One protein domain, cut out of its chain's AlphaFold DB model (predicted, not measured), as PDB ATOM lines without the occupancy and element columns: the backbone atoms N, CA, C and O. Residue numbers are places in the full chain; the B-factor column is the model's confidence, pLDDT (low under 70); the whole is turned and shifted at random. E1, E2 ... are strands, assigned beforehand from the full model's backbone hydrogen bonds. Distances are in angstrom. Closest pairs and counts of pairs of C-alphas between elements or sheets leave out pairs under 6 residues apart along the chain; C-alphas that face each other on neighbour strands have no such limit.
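Overview. This is residues 250 to 329 of the 357 residues of the protein "Protein CBG20177" of Caenorhabditis briggsae (UniProt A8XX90). Little of this domain is regular structure: a small three-stranded antiparallel sheet, E3 - E4 - E5, forms the middle, with the hairpin of E1 and E2 over one face towards E5. The long unnamed stretch 250 to 276 starts beside E5 and passes over the opposite face to E3, tied to both by short pairings. Eighty residues are printed, with no named helix and five named strands, E1 to E5, holding 26 residues: all strand. The whole is compact, with a radius of gyration of the C-alphas of 12.9 A and spans of 34 by 31 by 20 A.

Along the chain. E4, residues 303 to 309, is 19.7 A long. E5, residues 314 to 320, is 19.2 A long and ends at C-alpha 320 (56.867, -37.859, 13.749). E3 is residues 294 to 297. E1, residues 277 to 280, begins at C-alpha 277 (50.506, -36.289, 5.383), and E2 is residues 286 to 289.

Arrangement. E3, E4 and E5 form a meander, each strand the antiparallel neighbour of the one before. N 307 and O 316 join E4 to E5 within hydrogen-bond range at 2.9 A, as do N 296 and O 304 for E3 and E4, and N 278 and O 288 for E1 and E2. E2 is apart from E3, E4 and E5.

Size, cuts and confidence. The farthest C-alphas, Gly 263 and Pro 329, are 37.9 A apart. The printed part has no cut, and the links between strands are tight. pLDDT is under 70 at residues 268 to 273, 282 to 284 and 322 to 329.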
ATOM      1  N   ARG A 250      49.816 -49.983  14.310       92.56
ATOM      2  CA  ARG A 250      48.396 -50.153  13.986       92.56
ATOM      3  C   ARG A 250      47.782 -51.133  14.971       92.56
ATOM      4  O   ARG A 250      48.219 -52.280  15.022       92.56
ATOM      5  N   PHE A 251      46.747 -50.704  15.674       92.31
ATOM      6  CA  PHE A 251      45.856 -51.543  16.461       92.31
ATOM      7  C   PHE A 251      44.603 -51.819  15.627       92.31
ATOM      8  O   PHE A 251      43.852 -50.904  15.292       92.31
ATOM      9  N   GLY A 252      44.417 -53.062  15.204       89.31
ATOM     10  CA  GLY A 252      43.217 -53.524  14.516       89.31
ATOM     11  C   GLY A 252      42.101 -53.877  15.493       89.31
ATOM     12  O   GLY A 252      42.320 -53.930  16.700       89.31
ATOM     13  N   SER A 253      40.908 -54.122  14.953       86.38
ATOM     14  CA  SER A 253      39.726 -54.515  15.730       86.38
ATOM     15  C   SER A 253      39.350 -53.518  16.839       86.38
ATOM     16  O   SER A 253      38.855 -53.919  17.886       86.38
ATOM     17  N   VAL A 254      39.575 -52.221  16.613       87.62
ATOM     18  CA  VAL A 254      39.177 -51.147  17.536       87.62
ATOM     19  C   VAL A 254      37.807 -50.636  17.096       87.62
ATOM     20  O   VAL A 254      37.680 -50.077  16.008       87.62
ATOM     21  N   GLU A 255      36.772 -50.882  17.897       84.00
ATOM     22  CA  GLU A 255      35.380 -50.620  17.498       84.00
ATOM     23  C   GLU A 255      35.019 -49.134  17.497       84.00
ATOM     24  O   GLU A 255      34.357 -48.654  16.575       84.00
ATOM     25  N   ASP A 256      35.484 -48.400  18.502       84.81
ATOM     26  CA  ASP A 256      35.232 -46.975  18.660       84.81
ATOM     27  C   ASP A 256      36.378 -46.279  19.412       84.81
ATOM     28  O   ASP A 256      37.437 -46.854  19.664       84.81
ATOM     29  N   LEU A 257      36.181 -44.996  19.713       84.81
ATOM     30  CA  LEU A 257      37.165 -44.189  20.429       84.81
ATOM     31  C   LEU A 257      37.103 -44.357  21.951       84.81
ATOM     32  O   LEU A 257      38.117 -44.094  22.581       84.81
ATOM     33  N   GLY A 258      35.976 -44.780  22.535       86.62
ATOM     34  CA  GLY A 258      35.768 -44.960  23.979       86.62
ATOM     35  C   GLY A 258      36.583 -44.014  24.867       86.62
ATOM     36  O   GLY A 258      36.568 -42.796  24.678       86.62
ATOM     37  N   ASP A 259      37.364 -44.611  25.769       88.44
ATOM     38  CA  ASP A 259      38.234 -43.920  26.732       88.44
ATOM     39  C   ASP A 259      39.658 -43.675  26.183       88.44
ATOM     40  O   ASP A 259      40.610 -43.455  26.938       88.44
ATOM     41  N   LEU A 260      39.859 -43.738  24.859       90.88
ATOM     42  CA  LEU A 260      41.187 -43.689  24.229       90.88
ATOM     43  C   LEU A 260      41.988 -42.444  24.634       90.88
ATOM     44  O   LEU A 260      43.211 -42.515  24.785       90.88
ATOM     45  N   PHE A 261      41.314 -41.312  24.842       91.69
ATOM     46  CA  PHE A 261      41.941 -40.028  25.169       91.69
ATOM     47  C   PHE A 261      41.786 -39.606  26.633       91.69
ATOM     48  O   PHE A 261      42.213 -38.511  27.003       91.69
ATOM     49  N   ASP A 262      41.240 -40.466  27.489       93.25
ATOM     50  CA  ASP A 262      40.970 -40.117  28.878       93.25
ATOM     51  C   ASP A 262      42.252 -39.771  29.636       93.25
ATOM     52  O   ASP A 262      43.203 -40.557  29.717       93.25
ATOM     53  N   GLY A 263      42.280 -38.564  30.204       91.62
ATOM     54  CA  GLY A 263      43.435 -38.029  30.923       91.62
ATOM     55  C   GLY A 263      44.633 -37.668  30.036       91.62
ATOM     56  O   GLY A 263      45.720 -37.453  30.571       91.62
ATOM     57  N   LEU A 264      44.467 -37.600  28.709       92.12
ATOM     58  CA  LEU A 264      45.500 -37.140  27.778       92.12
ATOM     59  C   LEU A 264      45.294 -35.669  27.408       92.12
ATOM     60  O   LEU A 264      44.184 -35.218  27.138       92.12
ATOM     61  N   THR A 265      46.388 -34.910  27.349       89.12
ATOM     62  CA  THR A 265      46.368 -33.578  26.733       89.12
ATOM     63  C   THR A 265      46.559 -33.729  25.230       89.12
ATOM     64  O   THR A 265      47.663 -34.018  24.768       89.12
ATOM     65  N   VAL A 266      45.481 -33.526  24.479       86.31
ATOM     66  CA  VAL A 266      45.501 -33.512  23.015       86.31
ATOM     67  C   VAL A 266      45.717 -32.085  22.523       86.31
ATOM     68  O   VAL A 266      45.085 -31.143  23.008       86.31
ATOM     69  N   LEU A 267      46.620 -31.915  21.564       79.06
ATOM     70  CA  LEU A 267      46.916 -30.617  20.981       79.06
ATOM     71  C   LEU A 267      45.880 -30.246  19.908       79.06
ATOM     72  O   LEU A 267      45.538 -31.074  19.062       79.06
ATOM     73  N   PRO A 268      45.407 -28.987  19.879       64.38
ATOM     74  CA  PRO A 268      44.627 -28.484  18.760       64.38
ATOM     75  C   PRO A 268      45.479 -28.475  17.487       64.38
ATOM     76  O   PRO A 268      46.552 -27.868  17.449       64.38
ATOM     77  N   ARG A 269      44.961 -29.074  16.413       59.53
ATOM     78  CA  ARG A 269      45.656 -29.201  15.120       59.53
ATOM     79  C   ARG A 269      46.035 -27.863  14.461       59.53
ATOM     80  O   ARG A 269      46.905 -27.818  13.598       59.53
ATOM     81  N   PHE A 270      45.417 -26.757  14.876       49.81
ATOM     82  CA  PHE A 270      45.622 -25.421  14.298       49.81
ATOM     83  C   PHE A 270      47.045 -24.847  14.454       49.81
ATOM     84  O   PHE A 270      47.344 -23.840  13.822       49.81
ATOM     85  N   ASN A 271      47.934 -25.500  15.213       51.97
ATOM     86  CA  ASN A 271      49.343 -25.110  15.357       51.97
ATOM     87  C   ASN A 271      50.320 -26.028  14.594       51.97
ATOM     88  O   ASN A 271      51.470 -26.128  15.016       51.97
ATOM     89  N   ALA A 272      49.856 -26.712  13.536       56.56
ATOM     90  CA  ALA A 272      50.549 -27.760  12.770       56.56
ATOM     91  C   ALA A 272      52.088 -27.735  12.896       56.56
ATOM     92  O   ALA A 272      52.791 -27.005  12.201       56.56
ATOM     93  N   LEU A 273      52.603 -28.558  13.816       63.97
ATOM     94  CA  LEU A 273      54.036 -28.746  14.078       63.97
ATOM     95  C   LEU A 273      54.651 -29.818  13.155       63.97
ATOM     96  O   LEU A 273      55.715 -30.345  13.476       63.97
ATOM     97  N   HIS A 274      53.922 -30.216  12.104       73.31
ATOM     98  CA  HIS A 274      54.242 -31.280  11.150       73.31
ATOM     99  C   HIS A 274      53.332 -31.215   9.913       73.31
ATOM    100  O   HIS A 274      52.332 -30.494   9.887       73.31
ATOM    101  N   SER A 275      53.687 -31.998   8.889       78.88
ATOM    102  CA  SER A 275      52.905 -32.155   7.657       78.88
ATOM    103  C   SER A 275      51.521 -32.757   7.923       78.88
ATOM    104  O   SER A 275      51.347 -33.591   8.811       78.88
ATOM    105  N   ARG A 276      50.539 -32.404   7.081       82.19
ATOM    106  CA  ARG A 276      49.234 -33.084   7.034       82.19
ATOM    107  C   ARG A 276      49.367 -34.566   6.693       82.19
ATOM    108  O   ARG A 276      48.535 -35.345   7.147       82.19
ATOM    109  N   TYR A 277      50.360 -34.934   5.890       85.38
ATOM    110  CA  TYR A 277      50.506 -36.289   5.383       85.38
ATOM    111  C   TYR A 277      51.666 -37.003   6.063       85.38
ATOM    112  O   TYR A 277      52.798 -36.516   6.056       85.38
ATOM    113  N   TYR A 278      51.383 -38.171   6.632       85.25
ATOM    114  CA  TYR A 278      52.401 -39.040   7.204       85.25
ATOM    115  C   TYR A 278      52.826 -40.080   6.173       85.25
ATOM    116  O   TYR A 278      52.006 -40.888   5.732       85.25
ATOM    117  N   LYS A 279      54.109 -40.090   5.805       84.19
ATOM    118  CA  LYS A 279      54.654 -41.105   4.903       84.19
ATOM    119  C   LYS A 279      55.003 -42.369   5.678       84.19
ATOM    120  O   LYS A 279      55.910 -42.385   6.506       84.19
ATOM    121  N   MET A 280      54.324 -43.456   5.356       79.88
ATOM    122  CA  MET A 280      54.656 -44.789   5.820       79.88
ATOM    123  C   MET A 280      55.391 -45.522   4.700       79.88
ATOM    124  O   MET A 280      54.786 -45.905   3.713       79.88
ATOM    125  N   ASP A 281      56.698 -45.756   4.837       70.75
ATOM    126  CA  ASP A 281      57.489 -46.449   3.801       70.75
ATOM    127  C   ASP A 281      57.295 -47.984   3.765       70.75
ATOM    128  O   ASP A 281      58.058 -48.696   3.114       70.75
ATOM    129  N   TYR A 282      56.356 -48.537   4.536       64.88
ATOM    130  CA  TYR A 282      56.256 -49.980   4.771       64.88
ATOM    131  C   TYR A 282      54.821 -50.386   5.167       64.88
ATOM    132  O   TYR A 282      54.276 -49.730   6.045       64.88
ATOM    133  N   PRO A 283      54.196 -51.458   4.624       54.62
ATOM    134  CA  PRO A 283      54.685 -52.408   3.607       54.62
ATOM    135  C   PRO A 283      54.781 -51.840   2.190       54.62
ATOM    136  O   PRO A 283      55.499 -52.385   1.355       54.62
ATOM    137  N   HIS A 284      54.092 -50.733   1.951       65.44
ATOM    138  CA  HIS A 284      54.119 -49.950   0.724       65.44
ATOM    139  C   HIS A 284      54.315 -48.489   1.123       65.44
ATOM    140  O   HIS A 284      53.954 -48.134   2.245       65.44
ATOM    141  N   SER A 285      54.884 -47.665   0.240       72.31
ATOM    142  CA  SER A 285      54.965 -46.216   0.447       72.31
ATOM    143  C   SER A 285      53.560 -45.618   0.388       72.31
ATOM    144  O   SER A 285      53.088 -45.240  -0.677       72.31
ATOM    145  N   ILE A 286      52.888 -45.590   1.536       76.88
ATOM    146  CA  ILE A 286      51.526 -45.088   1.711       76.88
ATOM    147  C   ILE A 286      51.610 -43.753   2.437       76.88
ATOM    148  O   ILE A 286      52.398 -43.591   3.370       76.88
ATOM    149  N   TRP A 287      50.778 -42.807   2.028       82.69
ATOM    150  CA  TRP A 287      50.608 -41.545   2.728       82.69
ATOM    151  C   TRP A 287      49.289 -41.570   3.489       82.69
ATOM    152  O   TRP A 287      48.236 -41.792   2.900       82.69
ATOM    153  N   PHE A 288      49.343 -41.341   4.797       82.69
ATOM    154  CA  PHE A 288      48.142 -41.170   5.607       82.69
ATOM    155  C   PHE A 288      47.774 -39.702   5.665       82.69
ATOM    156  O   PHE A 288      48.599 -38.873   6.052       82.69
ATOM    157  N   ASP A 289      46.526 -39.386   5.331       85.12
ATOM    158  CA  ASP A 289      45.973 -38.076   5.626       85.12
ATOM    159  C   ASP A 289      45.667 -37.975   7.126       85.12
ATOM    160  O   ASP A 289      44.678 -38.508   7.626       85.12
ATOM    161  N   CYS A 290      46.500 -37.239   7.857       86.44
ATOM    162  CA  CYS A 290      46.317 -37.006   9.283       86.44
ATOM    163  C   CYS A 290      45.283 -35.904   9.575       86.44
ATOM    164  O   CYS A 290      45.314 -35.294  10.647       86.44
ATOM    165  N   LYS A 291      44.372 -35.599   8.632       83.56
ATOM    166  CA  LYS A 291      43.433 -34.474   8.750       83.56
ATOM    167  C   LYS A 291      42.593 -34.497  10.020       83.56
ATOM    168  O   LYS A 291      42.353 -33.449  10.624       83.56
ATOM    169  N   THR A 292      42.128 -35.684  10.366       83.56
ATOM    170  CA  THR A 292      41.188 -35.953  11.454       83.56
ATOM    171  C   THR A 292      41.876 -36.530  12.690       83.56
ATOM    172  O   THR A 292      41.191 -36.957  13.613       83.56
ATOM    173  N   GLY A 293      43.212 -36.552  12.710       88.25
ATOM    174  CA  GLY A 293      43.985 -37.108  13.812       88.25
ATOM    175  C   GLY A 293      44.061 -36.216  15.040       88.25
ATOM    176  O   GLY A 293      43.834 -35.006  14.982       88.25
ATOM    177  N   TRP A 294      44.424 -36.849  16.149       90.81
ATOM    178  CA  TRP A 294      44.662 -36.213  17.437       90.81
ATOM    179  C   TRP A 294      46.151 -36.238  17.746       90.81
ATOM    180  O   TRP A 294      46.747 -37.308  17.887       90.81
ATOM    181  N   ASP A 295      46.745 -35.057  17.868       91.00
ATOM    182  CA  ASP A 295      48.166 -34.938  18.151       91.00
ATOM    183  C   ASP A 295      48.423 -34.964  19.655       91.00
ATOM    184  O   ASP A 295      47.809 -34.229  20.431       91.00
ATOM    185  N   ILE A 296      49.381 -35.788  20.066       91.44
ATOM    186  CA  ILE A 296      49.900 -35.825  21.429       91.44
ATOM    187  C   ILE A 296      51.393 -35.529  21.406       91.44
ATOM    188  O   ILE A 296      52.136 -35.974  20.528       91.44
ATOM    189  N   LYS A 297      51.845 -34.750  22.386       89.31
ATOM    190  CA  LYS A 297      53.225 -34.279  22.461       89.31
ATOM    191  C   LYS A 297      53.864 -34.726  23.760       89.31
ATOM    192  O   LYS A 297      53.353 -34.454  24.844       89.31
ATOM    193  N   ARG A 298      55.006 -35.393  23.637       89.56
ATOM    194  CA  ARG A 298      55.814 -35.814  24.776       89.56
ATOM    195  C   ARG A 298      56.676 -34.662  25.298       89.56
ATOM    196  O   ARG A 298      56.935 -33.687  24.598       89.56
ATOM    197  N   SER A 299      57.155 -34.794  26.532       87.75
ATOM    198  CA  SER A 299      58.010 -33.809  27.214       87.75
ATOM    199  C   SER A 299      59.348 -33.512  26.523       87.75
ATOM    200  O   SER A 299      59.957 -32.489  26.810       87.75
ATOM    201  N   ASP A 300      59.816 -34.376  25.617       86.69
ATOM    202  CA  ASP A 300      61.002 -34.149  24.776       86.69
ATOM    203  C   ASP A 300      60.663 -33.525  23.412       86.69
ATOM    204  O   ASP A 300      61.454 -33.579  22.473       86.69
ATOM    205  N   ASP A 301      59.463 -32.958  23.302       84.69
ATOM    206  CA  ASP A 301      58.875 -32.395  22.098       84.69
ATOM    207  C   ASP A 301      58.641 -33.396  20.945       84.69
ATOM    208  O   ASP A 301      58.262 -32.979  19.846       84.69
ATOM    209  N   THR A 302      58.826 -34.704  21.158       87.31
ATOM    210  CA  THR A 302      58.421 -35.716  20.171       87.31
ATOM    211  C   THR A 302      56.909 -35.678  20.002       87.31
ATOM    212  O   THR A 302      56.164 -35.671  20.987       87.31
ATOM    213  N   LEU A 303      56.462 -35.666  18.751       89.25
ATOM    214  CA  LEU A 303      55.056 -35.610  18.402       89.25
ATOM    215  C   LEU A 303      54.592 -36.965  17.877       89.25
ATOM    216  O   LEU A 303      55.311 -37.618  17.117       89.25
ATOM    217  N   ALA A 304      53.380 -37.358  18.243       91.62
ATOM    218  CA  ALA A 304      52.687 -38.459  17.608       91.62
ATOM    219  C   ALA A 304      51.258 -38.053  17.246       91.62
ATOM    220  O   ALA A 304      50.624 -37.307  17.989       91.62
ATOM    221  N   THR A 305      50.756 -38.573  16.132       92.62
ATOM    222  CA  THR A 305      49.350 -38.454  15.746       92.62
ATOM    223  C   THR A 305      48.662 -39.790  15.970       92.62
ATOM    224  O   THR A 305      49.134 -40.832  15.506       92.62
ATOM    225  N   VAL A 306      47.525 -39.753  16.658       93.62
ATOM    226  CA  VAL A 306      46.597 -40.876  16.761       93.62
ATOM    227  C   VAL A 306      45.520 -40.698  15.694       93.62
ATOM    228  O   VAL A 306      44.861 -39.659  15.662       93.62
ATOM    229  N   LEU A 307      45.340 -41.678  14.811       91.62
ATOM    230  CA  LEU A 307      44.246 -41.705  13.836       91.62
ATOM    231  C   LEU A 307      43.305 -42.848  14.151       91.62
ATOM    232  O   LEU A 307      43.744 -43.933  14.520       91.62
ATOM    233  N   PHE A 308      42.020 -42.623  13.926       90.44
ATOM    234  CA  PHE A 308      41.026 -43.676  13.982       90.44
ATOM    235  C   PHE A 308      40.296 -43.755  12.651       90.44
ATOM    236  O   PHE A 308      39.661 -42.792  12.222       90.44
ATOM    237  N   ASP A 309      40.411 -44.913  12.016       87.44
ATOM    238  CA  ASP A 309      39.677 -45.258  10.813       87.44
ATOM    239  C   ASP A 309      38.466 -46.104  11.219       87.44
ATOM    240  O   ASP A 309      38.604 -47.239  11.688       87.44
ATOM    241  N   ARG A 310      37.279 -45.509  11.058       84.44
ATOM    242  CA  ARG A 310      35.995 -46.132  11.393       84.44
ATOM    243  C   ARG A 310      35.666 -47.293  10.463       84.44
ATOM    244  O   ARG A 310      35.114 -48.284  10.931       84.44
ATOM    245  N   ASP A 311      36.021 -47.188   9.186       84.31
ATOM    246  CA  ASP A 311      35.625 -48.164   8.172       84.31
ATOM    247  C   ASP A 311      36.445 -49.443   8.327       84.31
ATOM    248  O   ASP A 311      35.908 -50.553   8.344       84.31
ATOM    249  N   SER A 312      37.755 -49.298   8.546       82.62
ATOM    250  CA  SER A 312      38.640 -50.442   8.790       82.62
ATOM    251  C   SER A 312      38.772 -50.840  10.267       82.62
ATOM    252  O   SER A 312      39.538 -51.765  10.577       82.62
ATOM    253  N   ARG A 313      38.022 -50.175  11.162       88.12
ATOM    254  CA  ARG A 313      38.009 -50.374  12.625       88.12
ATOM    255  C   ARG A 313      39.418 -50.498  13.193       88.12
ATOM    256  O   ARG A 313      39.797 -51.523  13.772       88.12
ATOM    257  N   CYS A 314      40.244 -49.487  12.944       89.75
ATOM    258  CA  CYS A 314      41.617 -49.493  13.428       89.75
ATOM    259  C   CYS A 314      42.085 -48.141  13.948       89.75
ATOM    260  O   CYS A 314      41.708 -47.078  13.456       89.75
ATOM    261  N   CYS A 315      42.950 -48.215  14.954       93.19
ATOM    262  CA  CYS A 315      43.639 -47.081  15.538       93.19
ATOM    263  C   CYS A 315      45.106 -47.112  15.103       93.19
ATOM    264  O   CYS A 315      45.793 -48.126  15.243       93.19
ATOM    265  N   TRP A 316      45.592 -46.000  14.574       93.25
ATOM    266  CA  TRP A 316      46.987 -45.807  14.216       93.25
ATOM    267  C   TRP A 316      47.643 -44.872  15.209       93.25
ATOM    268  O   TRP A 316      47.131 -43.796  15.492       93.25
ATOM    269  N   PHE A 317      48.817 -45.260  15.674       93.94
ATOM    270  CA  PHE A 317      49.724 -44.427  16.437       93.94
ATOM    271  C   PHE A 317      50.946 -44.139  15.563       93.94
ATOM    272  O   PHE A 317      51.690 -45.066  15.249       93.94
ATOM    273  N   LEU A 318      51.129 -42.888  15.137       92.62
ATOM    274  CA  LEU A 318      52.145 -42.467  14.164       92.62
ATOM    275  C   LEU A 318      53.125 -41.487  14.816       92.62
ATOM    276  O   LEU A 318      52.696 -40.443  15.292       92.62
ATOM    277  N   VAL A 319      54.426 -41.785  14.834       91.25
ATOM    278  CA  VAL A 319      55.443 -40.950  15.498       91.25
ATOM    279  C   VAL A 319      56.216 -40.118  14.479       91.25
ATOM    280  O   VAL A 319      56.892 -40.646  13.598       91.25
ATOM    281  N   TRP A 320      56.188 -38.797  14.640       87.75
ATOM    282  CA  TRP A 320      56.867 -37.859  13.749       87.75
ATOM    283  C   TRP A 320      58.339 -37.710  14.126       87.75
ATOM    284  O   TRP A 320      58.679 -37.170  15.182       87.75
ATOM    285  N   ARG A 321      59.228 -38.161  13.236       75.69
ATOM    286  CA  ARG A 321      60.679 -37.942  13.366       75.69
ATOM    287  C   ARG A 321      61.126 -36.588  12.826       75.69
ATOM    288  O   ARG A 321      62.046 -35.990  13.375       75.69
ATOM    289  N   GLU A 322      60.458 -36.099  11.788       66.44
ATOM    290  CA  GLU A 322      60.727 -34.805  11.169       66.44
ATOM    291  C   GLU A 322      59.497 -33.915  11.334       66.44
ATOM    292  O   GLU A 322      58.376 -34.308  11.017       66.44
ATOM    293  N   ARG A 323      59.708 -32.717  11.888       56.41
ATOM    294  CA  ARG A 323      58.633 -31.770  12.215       56.41
ATOM    295  C   ARG A 323      58.176 -30.937  11.016       56.41
ATOM    296  O   ARG A 323      57.258 -30.146  11.146       56.41
ATOM    297  N   PHE A 324      58.801 -31.082   9.850       52.59
ATOM    298  CA  PHE A 324      58.521 -30.222   8.703       52.59
ATOM    299  C   PHE A 324      58.786 -30.971   7.399       52.59
ATOM    300  O   PHE A 324      59.931 -31.284   7.096       52.59
ATOM    301  N   PHE A 325      57.736 -31.201   6.612       52.09
ATOM    302  CA  PHE A 325      57.878 -31.317   5.162       52.09
ATOM    303  C   PHE A 325      57.214 -30.078   4.556       52.09
ATOM    304  O   PHE A 325      56.126 -29.724   5.020       52.09
ATOM    305  N   PRO A 326      57.839 -29.396   3.579       44.59
ATOM    306  CA  PRO A 326      57.123 -28.414   2.777       44.59
ATOM    307  C   PRO A 326      55.951 -29.114   2.083       44.59
ATOM    308  O   PRO A 326      56.049 -30.301   1.758       44.59
ATOM    309  N   ASP A 327      54.845 -28.387   1.925       48.25
ATOM    310  CA  ASP A 327      53.615 -28.870   1.301       48.25
ATOM    311  C   ASP A 327      53.920 -29.706   0.046       48.25
ATOM    312  O   ASP A 327      54.749 -29.321  -0.784       48.25
ATOM    313  N   LEU A 328      53.285 -30.880  -0.066       48.94
ATOM    314  CA  LEU A 328      53.390 -31.721  -1.261       48.94
ATOM    315  C   LEU A 328      53.046 -30.863  -2.494       48.94
ATOM    316  O   LEU A 328      52.022 -30.177  -2.463       48.94
ATOM    317  N   PRO A 329      53.848 -30.899  -3.577       46.84
ATOM    318  CA  PRO A 329      53.449 -30.311  -4.850       46.84
ATOM    319  C   PRO A 329      52.068 -30.848  -5.254       46.84
ATOM    320  O   PRO A 329      51.844 -32.055  -5.146       46.84
TER     321      PRO A 329